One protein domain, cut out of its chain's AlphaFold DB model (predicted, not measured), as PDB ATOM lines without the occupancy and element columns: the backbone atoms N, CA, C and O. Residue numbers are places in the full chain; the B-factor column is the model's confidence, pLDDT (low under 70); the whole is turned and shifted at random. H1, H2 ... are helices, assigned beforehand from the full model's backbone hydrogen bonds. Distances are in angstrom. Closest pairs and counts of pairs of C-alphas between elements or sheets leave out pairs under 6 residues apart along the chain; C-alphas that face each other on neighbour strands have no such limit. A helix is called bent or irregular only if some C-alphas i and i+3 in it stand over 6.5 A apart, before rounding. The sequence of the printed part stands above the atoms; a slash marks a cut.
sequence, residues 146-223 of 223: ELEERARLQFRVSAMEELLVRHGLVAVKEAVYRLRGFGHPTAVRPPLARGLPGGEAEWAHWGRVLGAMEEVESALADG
ATOM      1  N   GLU A 146      12.761 -19.741  39.885       82.94
ATOM      2  CA  GLU A 146      11.767 -20.697  39.393       82.94
ATOM      3  C   GLU A 146      10.526 -20.779  40.303       82.94
ATOM      4  O   GLU A 146       9.456 -21.200  39.853       82.94
ATOM      5  N   LEU A 147      10.616 -20.334  41.565       87.00
ATOM      6  CA  LEU A 147       9.485 -20.300  42.494       87.00
ATOM      7  C   LEU A 147       8.408 -19.299  42.057       87.00
ATOM      8  O   LEU A 147       7.216 -19.619  42.125       87.00
ATOM      9  N   GLU A 148       8.814 -18.113  41.600       91.81
ATOM     10  CA  GLU A 148       7.885 -17.084  41.123       91.81
ATOM     11  C   GLU A 148       7.207 -17.519  39.817       91.81
ATOM     12  O   GLU A 148       5.981 -17.436  39.693       91.81
ATOM     13  N   GLU A 149       7.978 -18.070  38.872       93.94
ATOM     14  CA  GLU A 149       7.434 -18.625  37.630       93.94
ATOM     15  C   GLU A 149       6.432 -19.751  37.923       93.94
ATOM     16  O   GLU A 149       5.321 -19.747  37.389       93.94
ATOM     17  N   ARG A 150       6.778 -20.672  38.833       95.88
ATOM     18  CA  ARG A 150       5.897 -21.764  39.264       95.88
ATOM     19  C   ARG A 150       4.588 -21.241  39.838       95.88
ATOM     20  O   ARG A 150       3.528 -21.742  39.473       95.88
ATOM     21  N   ALA A 151       4.645 -20.253  40.731       95.62
ATOM     22  CA  ALA A 151       3.454 -19.670  41.342       95.62
ATOM     23  C   ALA A 151       2.564 -18.983  40.295       95.62
ATOM     24  O   ALA A 151       1.352 -19.211  40.258       95.62
ATOM     25  N   ARG A 152       3.168 -18.200  39.394       96.38
ATOM     26  CA  ARG A 152       2.456 -17.522  38.305       96.38
ATOM     27  C   ARG A 152       1.809 -18.515  37.342       96.38
ATOM     28  O   ARG A 152       0.659 -18.321  36.947       96.38
ATOM     29  N   LEU A 153       2.526 -19.568  36.958       97.50
ATOM     30  CA  LEU A 153       2.010 -20.583  36.047       97.50
ATOM     31  C   LEU A 153       0.920 -21.430  36.713       97.50
ATOM     32  O   LEU A 153      -0.129 -21.632  36.110       97.50
ATOM     33  N   GLN A 154       1.097 -21.825  37.978       98.00
ATOM     34  CA  GLN A 154       0.054 -22.516  38.742       98.00
ATOM     35  C   GLN A 154      -1.228 -21.680  38.847       98.00
ATOM     36  O   GLN A 154      -2.317 -22.232  38.691       98.00
ATOM     37  N   PHE A 155      -1.119 -20.366  39.075       98.12
ATOM     38  CA  PHE A 155      -2.271 -19.463  39.076       98.12
ATOM     39  C   PHE A 155      -3.008 -19.490  37.733       98.12
ATOM     40  O   PHE A 155      -4.228 -19.630  37.706       98.12
ATOM     41  N   ARG A 156      -2.278 -19.394  36.615       98.19
ATOM     42  CA  ARG A 156      -2.885 -19.413  35.277       98.19
ATOM     43  C   ARG A 156      -3.571 -20.747  34.979       98.19
ATOM     44  O   ARG A 156      -4.707 -20.737  34.509       98.19
ATOM     45  N   VAL A 157      -2.925 -21.866  35.320       98.19
ATOM     46  CA  VAL A 157      -3.506 -23.213  35.192       98.19
ATOM     47  C   VAL A 157      -4.774 -23.338  36.038       98.19
ATOM     48  O   VAL A 157      -5.812 -23.754  35.534       98.19
ATOM     49  N   SER A 158      -4.729 -22.901  37.298       97.94
ATOM     50  CA  SER A 158      -5.902 -22.927  38.177       97.94
ATOM     51  C   SER A 158      -7.046 -22.069  37.640       97.94
ATOM     52  O   SER A 158      -8.190 -22.500  37.681       97.94
ATOM     53  N   ALA A 159      -6.754 -20.878  37.113       98.00
ATOM     54  CA  ALA A 159      -7.777 -19.987  36.582       98.00
ATOM     55  C   ALA A 159      -8.442 -20.543  35.313       98.00
ATOM     56  O   ALA A 159      -9.643 -20.359  35.127       98.00
ATOM     57  N   MET A 160      -7.684 -21.200  34.424       97.31
ATOM     58  CA  MET A 160      -8.259 -21.772  33.201       97.31
ATOM     59  C   MET A 160      -9.055 -23.050  33.470       97.31
ATOM     60  O   MET A 160     -10.024 -23.318  32.760       97.31
ATOM     61  N   GLU A 161      -8.663 -23.845  34.471       96.94
ATOM     62  CA  GLU A 161      -9.337 -25.110  34.771       96.94
ATOM     63  C   GLU A 161     -10.745 -24.910  35.332       96.94
ATOM     64  O   GLU A 161     -11.557 -25.822  35.220       96.94
ATOM     65  N   GLU A 162     -11.110 -23.714  35.798       97.00
ATOM     66  CA  GLU A 162     -12.494 -23.399  36.174       97.00
ATOM     67  C   GLU A 162     -13.492 -23.618  35.016       97.00
ATOM     68  O   GLU A 162     -14.632 -24.034  35.241       97.00
ATOM     69  N   LEU A 163     -13.055 -23.466  33.756       96.12
ATOM     70  CA  LEU A 163     -13.843 -23.868  32.583       96.12
ATOM     71  C   LEU A 163     -14.179 -25.374  32.621       96.12
ATOM     72  O   LEU A 163     -15.303 -25.781  32.314       96.12
ATOM     73  N   LEU A 164     -13.208 -26.209  33.003       94.44
ATOM     74  CA  LEU A 164     -13.335 -27.667  33.097       94.44
ATOM     75  C   LEU A 164     -14.096 -28.077  34.355       94.44
ATOM     76  O   LEU A 164     -14.902 -28.999  34.289       94.44
ATOM     77  N   VAL A 165     -13.887 -27.397  35.481       94.00
ATOM     78  CA  VAL A 165     -14.663 -27.616  36.710       94.00
ATOM     79  C   VAL A 165     -16.149 -27.401  36.430       94.00
ATOM     80  O   VAL A 165     -16.985 -28.198  36.852       94.00
ATOM     81  N   ARG A 166     -16.481 -26.360  35.659       93.88
ATOM     82  CA  ARG A 166     -17.866 -25.997  35.357       93.88
ATOM     83  C   ARG A 166     -18.532 -26.903  34.324       93.88
ATOM     84  O   ARG A 166     -19.695 -27.262  34.496       93.88
ATOM     85  N   HIS A 167     -17.824 -27.262  33.251       93.50
ATOM     86  CA  HIS A 167     -18.427 -27.931  32.081       93.50
ATOM     87  C   HIS A 167     -17.846 -29.315  31.770       93.50
ATOM     88  O   HIS A 167     -18.250 -29.972  30.804       93.50
ATOM     89  N   GLY A 168     -16.899 -29.783  32.579       92.12
ATOM     90  CA  GLY A 168     -16.311 -31.113  32.507       92.12
ATOM     91  C   GLY A 168     -15.734 -31.452  31.134       92.12
ATOM     92  O   GLY A 168     -15.062 -30.656  30.476       92.12
ATOM     93  N   LEU A 169     -16.023 -32.674  30.680       91.81
ATOM     94  CA  LEU A 169     -15.531 -33.208  29.408       91.81
ATOM     95  C   LEU A 169     -15.943 -32.361  28.193       91.81
ATOM     96  O   LEU A 169     -15.210 -32.329  27.205       91.81
ATOM     97  N   VAL A 170     -17.099 -31.693  28.246       93.38
ATOM     98  CA  VAL A 170     -17.587 -30.876  27.127       93.38
ATOM     99  C   VAL A 170     -16.650 -29.692  26.892       93.38
ATOM    100  O   VAL A 170     -16.238 -29.467  25.757       93.38
ATOM    101  N   ALA A 171     -16.219 -29.023  27.964       94.12
ATOM    102  CA  ALA A 171     -15.216 -27.962  27.894       94.12
ATOM    103  C   ALA A 171     -13.881 -28.447  27.319       94.12
ATOM    104  O   ALA A 171     -13.310 -27.773  26.466       94.12
ATOM    105  N   VAL A 172     -13.402 -29.629  27.728       94.31
ATOM    106  CA  VAL A 172     -12.157 -30.199  27.180       94.31
ATOM    107  C   VAL A 172     -12.266 -30.379  25.666       94.31
ATOM    108  O   VAL A 172     -11.355 -30.005  24.931       94.31
ATOM    109  N   LYS A 173     -13.379 -30.944  25.179       93.75
ATOM    110  CA  LYS A 173     -13.585 -31.167  23.739       93.75
ATOM    111  C   LYS A 173     -13.713 -29.858  22.965       93.75
ATOM    112  O   LYS A 173     -13.127 -29.753  21.891       93.75
ATOM    113  N   GLU A 174     -14.414 -28.875  23.522       93.81
ATOM    114  CA  GLU A 174     -14.535 -27.543  22.928       93.81
ATOM    115  C   GLU A 174     -13.167 -26.855  22.816       93.81
ATOM    116  O   GLU A 174     -12.803 -26.365  21.746       93.81
ATOM    117  N   ALA A 175     -12.375 -26.873  23.894       94.94
ATOM    118  CA  ALA A 175     -11.064 -26.238  23.940       94.94
ATOM    119  C   ALA A 175     -10.069 -26.887  22.973       94.94
ATOM    120  O   ALA A 175      -9.390 -26.180  22.234       94.94
ATOM    121  N   VAL A 176     -10.028 -28.224  22.900       95.19
ATOM    122  CA  VAL A 176      -9.199 -28.935  21.910       95.19
ATOM    123  C   VAL A 176      -9.588 -28.546  20.481       95.19
ATOM    124  O   VAL A 176      -8.711 -28.265  19.665       95.19
ATOM    125  N   TYR A 177     -10.886 -28.480  20.178       94.38
ATOM    126  CA  TYR A 177     -11.347 -28.087  18.849       94.38
ATOM    127  C   TYR A 177     -10.940 -26.654  18.497       94.38
ATOM    128  O   TYR A 177     -10.314 -26.434  17.461       94.38
ATOM    129  N   ARG A 178     -11.244 -25.687  19.365       93.81
ATOM    130  CA  ARG A 178     -11.022 -24.263  19.076       93.81
ATOM    131  C   ARG A 178      -9.558 -23.845  19.131       93.81
ATOM    132  O   ARG A 178      -9.145 -23.024  18.321       93.81
ATOM    133  N   LEU A 179      -8.789 -24.378  20.080       95.25
ATOM    134  CA  LEU A 179      -7.401 -23.960  20.314       95.25
ATOM    135  C   LEU A 179      -6.395 -24.798  19.525       95.25
ATOM    136  O   LEU A 179      -5.314 -24.319  19.197       95.25
ATOM    137  N   ARG A 180      -6.711 -26.065  19.230       94.94
ATOM    138  CA  ARG A 180      -5.767 -26.990  18.577       94.94
ATOM    139  C   ARG A 180      -6.224 -27.459  17.200       94.94
ATOM    140  O   ARG A 180      -5.452 -28.110  16.509       94.94
ATOM    141  N   GLY A 181      -7.451 -27.136  16.784       93.56
ATOM    142  CA  GLY A 181      -7.972 -27.496  15.461       93.56
ATOM    143  C   GLY A 181      -8.260 -28.990  15.286       93.56
ATOM    144  O   GLY A 181      -8.428 -29.450  14.158       93.56
ATOM    145  N   PHE A 182      -8.321 -29.762  16.378       90.44
ATOM    146  CA  PHE A 182      -8.570 -31.205  16.342       90.44
ATOM    147  C   PHE A 182      -9.980 -31.566  16.818       90.44
ATOM    148  O   PHE A 182     -10.497 -31.026  17.793       90.44
ATOM    149  N   GLY A 183     -10.581 -32.575  16.187       87.75
ATOM    150  CA  GLY A 183     -11.890 -33.094  16.587       87.75
ATOM    151  C   GLY A 183     -13.057 -32.236  16.095       87.75
ATOM    152  O   GLY A 183     -12.991 -31.626  15.033       87.75
ATOM    153  N   HIS A 184     -14.163 -32.253  16.840       83.75
ATOM    154  CA  HIS A 184     -15.399 -31.562  16.477       83.75
ATOM    155  C   HIS A 184     -16.081 -31.016  17.745       83.75
ATOM    156  O   HIS A 184     -16.120 -31.739  18.747       83.75
ATOM    157  N   PRO A 185     -16.670 -29.805  17.732       66.50
ATOM    158  CA  PRO A 185     -17.251 -29.179  18.929       66.50
ATOM    159  C   PRO A 185     -18.458 -29.960  19.476       66.50
ATOM    160  O   PRO A 185     -18.773 -29.934  20.659       66.50
ATOM    161  N   THR A 186     -19.109 -30.763  18.628       73.75
ATOM    162  CA  THR A 186     -20.208 -31.662  19.028       73.75
ATOM    163  C   THR A 186     -19.784 -33.128  19.185       73.75
ATOM    164  O   THR A 186     -20.638 -34.012  19.195       73.75
ATOM    165  N   ALA A 187     -18.481 -33.416  19.311       74.69
ATOM    166  CA  ALA A 187     -17.952 -34.786  19.374       74.69
ATOM    167  C   ALA A 187     -18.316 -35.561  20.657       74.69
ATOM    168  O   ALA A 187     -17.989 -36.746  20.770       74.69
ATOM    169  N   VAL A 188     -18.967 -34.927  21.634       88.56
ATOM    170  CA  VAL A 188     -19.488 -35.637  22.806       88.56
ATOM    171  C   VAL A 188     -20.759 -36.408  22.447       88.56
ATOM    172  O   VAL A 188     -21.610 -35.952  21.683       88.56
ATOM    173  N   ARG A 189     -20.882 -37.619  22.993       89.25
ATOM    174  CA  ARG A 189     -22.042 -38.484  22.757       89.25
ATOM    175  C   ARG A 189     -23.157 -38.150  23.759       89.25
ATOM    176  O   ARG A 189     -22.839 -37.889  24.922       89.25
ATOM    177  N   PRO A 190     -24.444 -38.205  23.358       90.25
ATOM    178  CA  PRO A 190     -25.555 -38.175  24.305       90.25
ATOM    179  C   PRO A 190     -25.346 -39.205  25.432       90.25
ATOM    180  O   PRO A 190     -24.825 -40.289  25.154       90.25
ATOM    181  N   PRO A 191     -25.718 -38.892  26.687       91.75
ATOM    182  CA  PRO A 191     -26.583 -37.784  27.113       91.75
ATOM    183  C   PRO A 191     -25.883 -36.427  27.338       91.75
ATOM    184  O   PRO A 191     -26.531 -35.491  27.796       91.75
ATOM    185  N   LEU A 192     -24.590 -36.282  27.028       90.12
ATOM    186  CA  LEU A 192     -23.901 -34.993  27.160       90.12
ATOM    187  C   LEU A 192     -24.394 -33.974  26.118       90.12
ATOM    188  O   LEU A 192     -24.703 -34.334  24.977       90.12
ATOM    189  N   ALA A 193     -24.439 -32.699  26.512       83.69
ATOM    190  CA  ALA A 193     -24.819 -31.597  25.631       83.69
ATOM    191  C   ALA A 193     -23.835 -31.469  24.461       83.69
ATOM    192  O   ALA A 193     -22.624 -31.509  24.652       83.69
ATOM    193  N   ARG A 194     -24.355 -31.305  23.241       85.94
ATOM    194  CA  ARG A 194     -23.528 -31.053  22.055       85.94
ATOM    195  C   ARG A 194     -23.068 -29.594  22.064       85.94
ATOM    196  O   ARG A 194     -23.901 -28.708  21.908       85.94
ATOM    197  N   GLY A 195     -21.759 -29.378  22.183       85.62
ATOM    198  CA  GLY A 195     -21.159 -28.049  22.319       85.62
ATOM    199  C   GLY A 195     -21.208 -27.515  23.752       85.62
ATOM    200  O   GLY A 195     -21.929 -28.039  24.605       85.62
ATOM    201  N   LEU A 196     -20.416 -26.476  24.014       91.69
ATOM    202  CA  LEU A 196     -20.305 -25.854  25.334       91.69
ATOM    203  C   LEU A 196     -21.655 -25.279  25.816       91.69
ATOM    204  O   LEU A 196     -22.245 -24.452  25.111       91.69
ATOM    205  N   PRO A 197     -22.152 -25.652  27.011       91.56
ATOM    206  CA  PRO A 197     -23.321 -25.008  27.603       91.56
ATOM    207  C   PRO A 197     -23.104 -23.494  27.745       91.56
ATOM    208  O   PRO A 197     -22.111 -23.057  28.314       91.56
ATOM    209  N   GLY A 198     -24.029 -22.692  27.213       92.69
ATOM    210  CA  GLY A 198     -23.888 -21.228  27.127       92.69
ATOM    211  C   GLY A 198     -23.218 -20.716  25.840       92.69
ATOM    212  O   GLY A 198     -23.220 -19.510  25.593       92.69
ATOM    213  N   GLY A 199     -22.721 -21.612  24.979       93.25
ATOM    214  CA  GLY A 199     -22.263 -21.308  23.622       93.25
ATOM    215  C   GLY A 199     -21.124 -20.286  23.552       93.25
ATOM    216  O   GLY A 199     -20.239 -20.255  24.404       93.25
ATOM    217  N   GLU A 200     -21.157 -19.430  22.526       94.81
ATOM    218  CA  GLU A 200     -20.121 -18.413  22.276       94.81
ATOM    219  C   GLU A 200     -19.951 -17.416  23.423       94.81
ATOM    220  O   GLU A 200     -18.836 -16.973  23.684       94.81
ATOM    221  N   ALA A 201     -21.033 -17.063  24.122       96.75
ATOM    222  CA  ALA A 201     -20.960 -16.132  25.245       96.75
ATOM    223  C   ALA A 201     -20.170 -16.737  26.414       96.75
ATOM    224  O   ALA A 201     -19.324 -16.062  27.002       96.75
ATOM    225  N   GLU A 202     -20.406 -18.020  26.709       95.94
ATOM    226  CA  GLU A 202     -19.619 -18.745  27.706       95.94
ATOM    227  C   GLU A 202     -18.164 -18.874  27.250       95.94
ATOM    228  O   GLU A 202     -17.263 -18.609  28.032       95.94
ATOM    229  N   TRP A 203     -17.900 -19.203  25.984       95.81
ATOM    230  CA  TRP A 203     -16.524 -19.264  25.482       95.81
ATOM    231  C   TRP A 203     -15.796 -17.914  25.604       95.81
ATOM    232  O   TRP A 203     -14.672 -17.844  26.105       95.81
ATOM    233  N   ALA A 204     -16.453 -16.824  25.201       97.31
ATOM    234  CA  ALA A 204     -15.904 -15.474  25.267       97.31
ATOM    235  C   ALA A 204     -15.589 -15.035  26.706       97.31
ATOM    236  O   ALA A 204     -14.609 -14.318  26.917       97.31
ATOM    237  N   HIS A 205     -16.357 -15.503  27.700       97.12
ATOM    238  CA  HIS A 205     -16.087 -15.252  29.120       97.12
ATOM    239  C   HIS A 205     -14.676 -15.705  29.535       97.12
ATOM    240  O   HIS A 205     -13.995 -15.002  30.283       97.12
ATOM    241  N   TRP A 206     -14.199 -16.826  28.987       97.12
ATOM    242  CA  TRP A 206     -12.882 -17.396  29.293       97.12
ATOM    243  C   TRP A 206     -11.743 -16.826  28.439       97.12
ATOM    244  O   TRP A 206     -10.575 -17.112  28.709       97.12
ATOM    245  N   GLY A 207     -12.044 -15.981  27.445       96.50
ATOM    246  CA  GLY A 207     -11.082 -15.525  26.438       96.50
ATOM    247  C   GLY A 207      -9.824 -14.868  27.013       96.50
ATOM    248  O   GLY A 207      -8.728 -15.116  26.521       96.50
ATOM    249  N   ARG A 208      -9.946 -14.095  28.103       97.00
ATOM    250  CA  ARG A 208      -8.782 -13.478  28.767       97.00
ATOM    251  C   ARG A 208      -7.831 -14.525  29.350       97.00
ATOM    252  O   ARG A 208      -6.621 -14.413  29.183       97.00
ATOM    253  N   VAL A 209      -8.373 -15.507  30.069       97.19
ATOM    254  CA  VAL A 209      -7.572 -16.519  30.769       97.19
ATOM    255  C   VAL A 209      -6.980 -17.512  29.768       97.19
ATOM    256  O   VAL A 209      -5.793 -17.817  29.847       97.19
ATOM    257  N   LEU A 210      -7.772 -17.943  28.783       97.75
ATOM    258  CA  LEU A 210      -7.307 -18.824  27.709       97.75
ATOM    259  C   LEU A 210      -6.258 -18.141  26.824       97.75
ATOM    260  O   LEU A 210      -5.257 -18.765  26.499       97.75
ATOM    261  N   GLY A 211      -6.429 -16.855  26.496       97.88
ATOM    262  CA  GLY A 211      -5.434 -16.089  25.741       97.88
ATOM    263  C   GLY A 211      -4.094 -15.988  26.473       97.88
ATOM    264  O   GLY A 211      -3.049 -16.261  25.892       97.88
ATOM    265  N   ALA A 212      -4.116 -15.706  27.780       96.81
ATOM    266  CA  ALA A 212      -2.899 -15.674  28.594       96.81
ATOM    267  C   ALA A 212      -2.199 -17.044  28.696       96.81
ATOM    268  O   ALA A 212      -0.983 -17.095  28.880       96.81
ATOM    269  N   MET A 213      -2.949 -18.145  28.610       97.94
ATOM    270  CA  MET A 213      -2.389 -19.498  28.538       97.94
ATOM    271  C   MET A 213      -1.829 -19.818  27.151       97.94
ATOM    272  O   MET A 213      -0.777 -20.441  27.063       97.94
ATOM    273  N   GLU A 214      -2.465 -19.343  26.082       97.62
ATOM    274  CA  GLU A 214      -1.981 -19.502  24.707       97.62
ATOM    275  C   GLU A 214      -0.646 -18.784  24.485       97.62
ATOM    276  O   GLU A 214       0.243 -19.328  23.833       97.62
ATOM    277  N   GLU A 215      -0.460 -17.607  25.091       96.94
ATOM    278  CA  GLU A 215       0.830 -16.906  25.106       96.94
ATOM    279  C   GLU A 215       1.932 -17.756  25.758       96.94
ATOM    280  O   GLU A 215       3.038 -17.838  25.226       96.94
ATOM    281  N   VAL A 216       1.637 -18.415  26.888       96.62
ATOM    282  CA  VAL A 216       2.589 -19.317  27.565       96.62
ATOM    283  C   VAL A 216       2.902 -20.524  26.698       96.62
ATOM    284  O   VAL A 216       4.068 -20.839  26.482       96.62
ATOM    285  N   GLU A 217       1.864 -21.203  26.216       97.25
ATOM    286  CA  GLU A 217       1.994 -22.404  25.394       97.25
ATOM    287  C   GLU A 217       2.832 -22.130  24.141       97.25
ATOM    288  O   GLU A 217       3.718 -22.915  23.808       97.25
ATOM    289  N   SER A 218       2.596 -20.984  23.494       96.25
ATOM    290  CA  SER A 218       3.327 -20.551  22.302       96.25
ATOM    291  C   SER A 218       4.768 -20.158  22.618       96.25
ATOM    292  O   SER A 218       5.671 -20.519  21.876       96.25
ATOM    293  N   ALA A 219       5.020 -19.463  23.730       96.12
ATOM    294  CA  ALA A 219       6.382 -19.082  24.115       96.12
ATOM    295  C   ALA A 219       7.269 -20.296  24.440       96.12
ATOM    296  O   ALA A 219       8.483 -20.243  24.273       96.12
ATOM    297  N   LEU A 220       6.664 -21.400  24.881       95.00
ATOM    298  CA  LEU A 220       7.355 -22.665  25.119       95.00
ATOM    299  C   LEU A 220       7.575 -23.470  23.829       95.00
ATOM    300  O   LEU A 220       8.132 -24.564  23.915       95.00
ATOM    301  N   ALA A 221       7.128 -22.980  22.659       82.69
ATOM    302  CA  ALA A 221       7.203 -23.680  21.376       82.69
ATOM    303  C   ALA A 221       8.635 -23.905  20.863       82.69
ATOM    304  O   ALA A 221       8.910 -24.941  20.248       82.69
ATOM    305  N   ASP A 222       9.516 -22.955  21.176       63.38
ATOM    306  CA  ASP A 222      10.841 -22.786  20.575       63.38
ATOM    307  C   ASP A 222      12.005 -23.250  21.476       63.38
ATOM    308  O   ASP A 222      13.170 -23.008  21.155       63.38
ATOM    309  N   GLY A 223      11.702 -23.904  22.603       50.03
ATOM    310  CA  GLY A 223      12.669 -24.511  23.529       50.03
ATOM    311  C   GLY A 223      12.487 -26.017  23.641       50.03
ATOM    312  O   GLY A 223      13.513 -26.690  23.883       50.03
TER     313      GLY A 223
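AT A GLANCE: This is residues 146 to 223 of the 223 residues of an uncharacterized protein of Cordyceps sp. RAO-2017 (UniProt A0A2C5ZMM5). The long arm H1a of bent helix H1 makes the longest axis; arm H1b folds back from one end, and H3 slants away from H1a's middle. A long loop leads to short H2, before H3. The printed part has 78 residues with three named helices, in the order H1, H2, H3, and its class is all helix; it spans 44 by 24 by 19 A and is only just compact, close to loose, with a radius of gyration of the C-alphas of 13.8 A.

IN THESE COORDINATES: Find C-alpha 146 at (11.767, -20.697, 39.393), where H1, residues 146 to 180, begins; by its hydrogen bonds assigned as one helix, it is bent, C-alphas 166 and 169 being 9.6 A apart. H1a, residues 146 to 166, runs 30.4 A; H1b is residues 169 to 180, H2 199 to 205. H3, residues 207 to 222, runs 23.8 A to (10.841, -22.786, 20.575), only just irregular: C-alphas 219 and 222 are 6.8 A apart.

HOW THE PARTS SIT: Look at Met 160 and Val 209, the closest C-alphas, 5.8 A, where H1a touches H3 at a steep tilt of 48 degrees. H1a, with 14 of 17 O i to N i+4 pairs within hydrogen-bond range, and H1b touch only at the corner.

THE WHOLE: The printed part has no cut; pLDDT is under 70 at residues 185, 222 and 223.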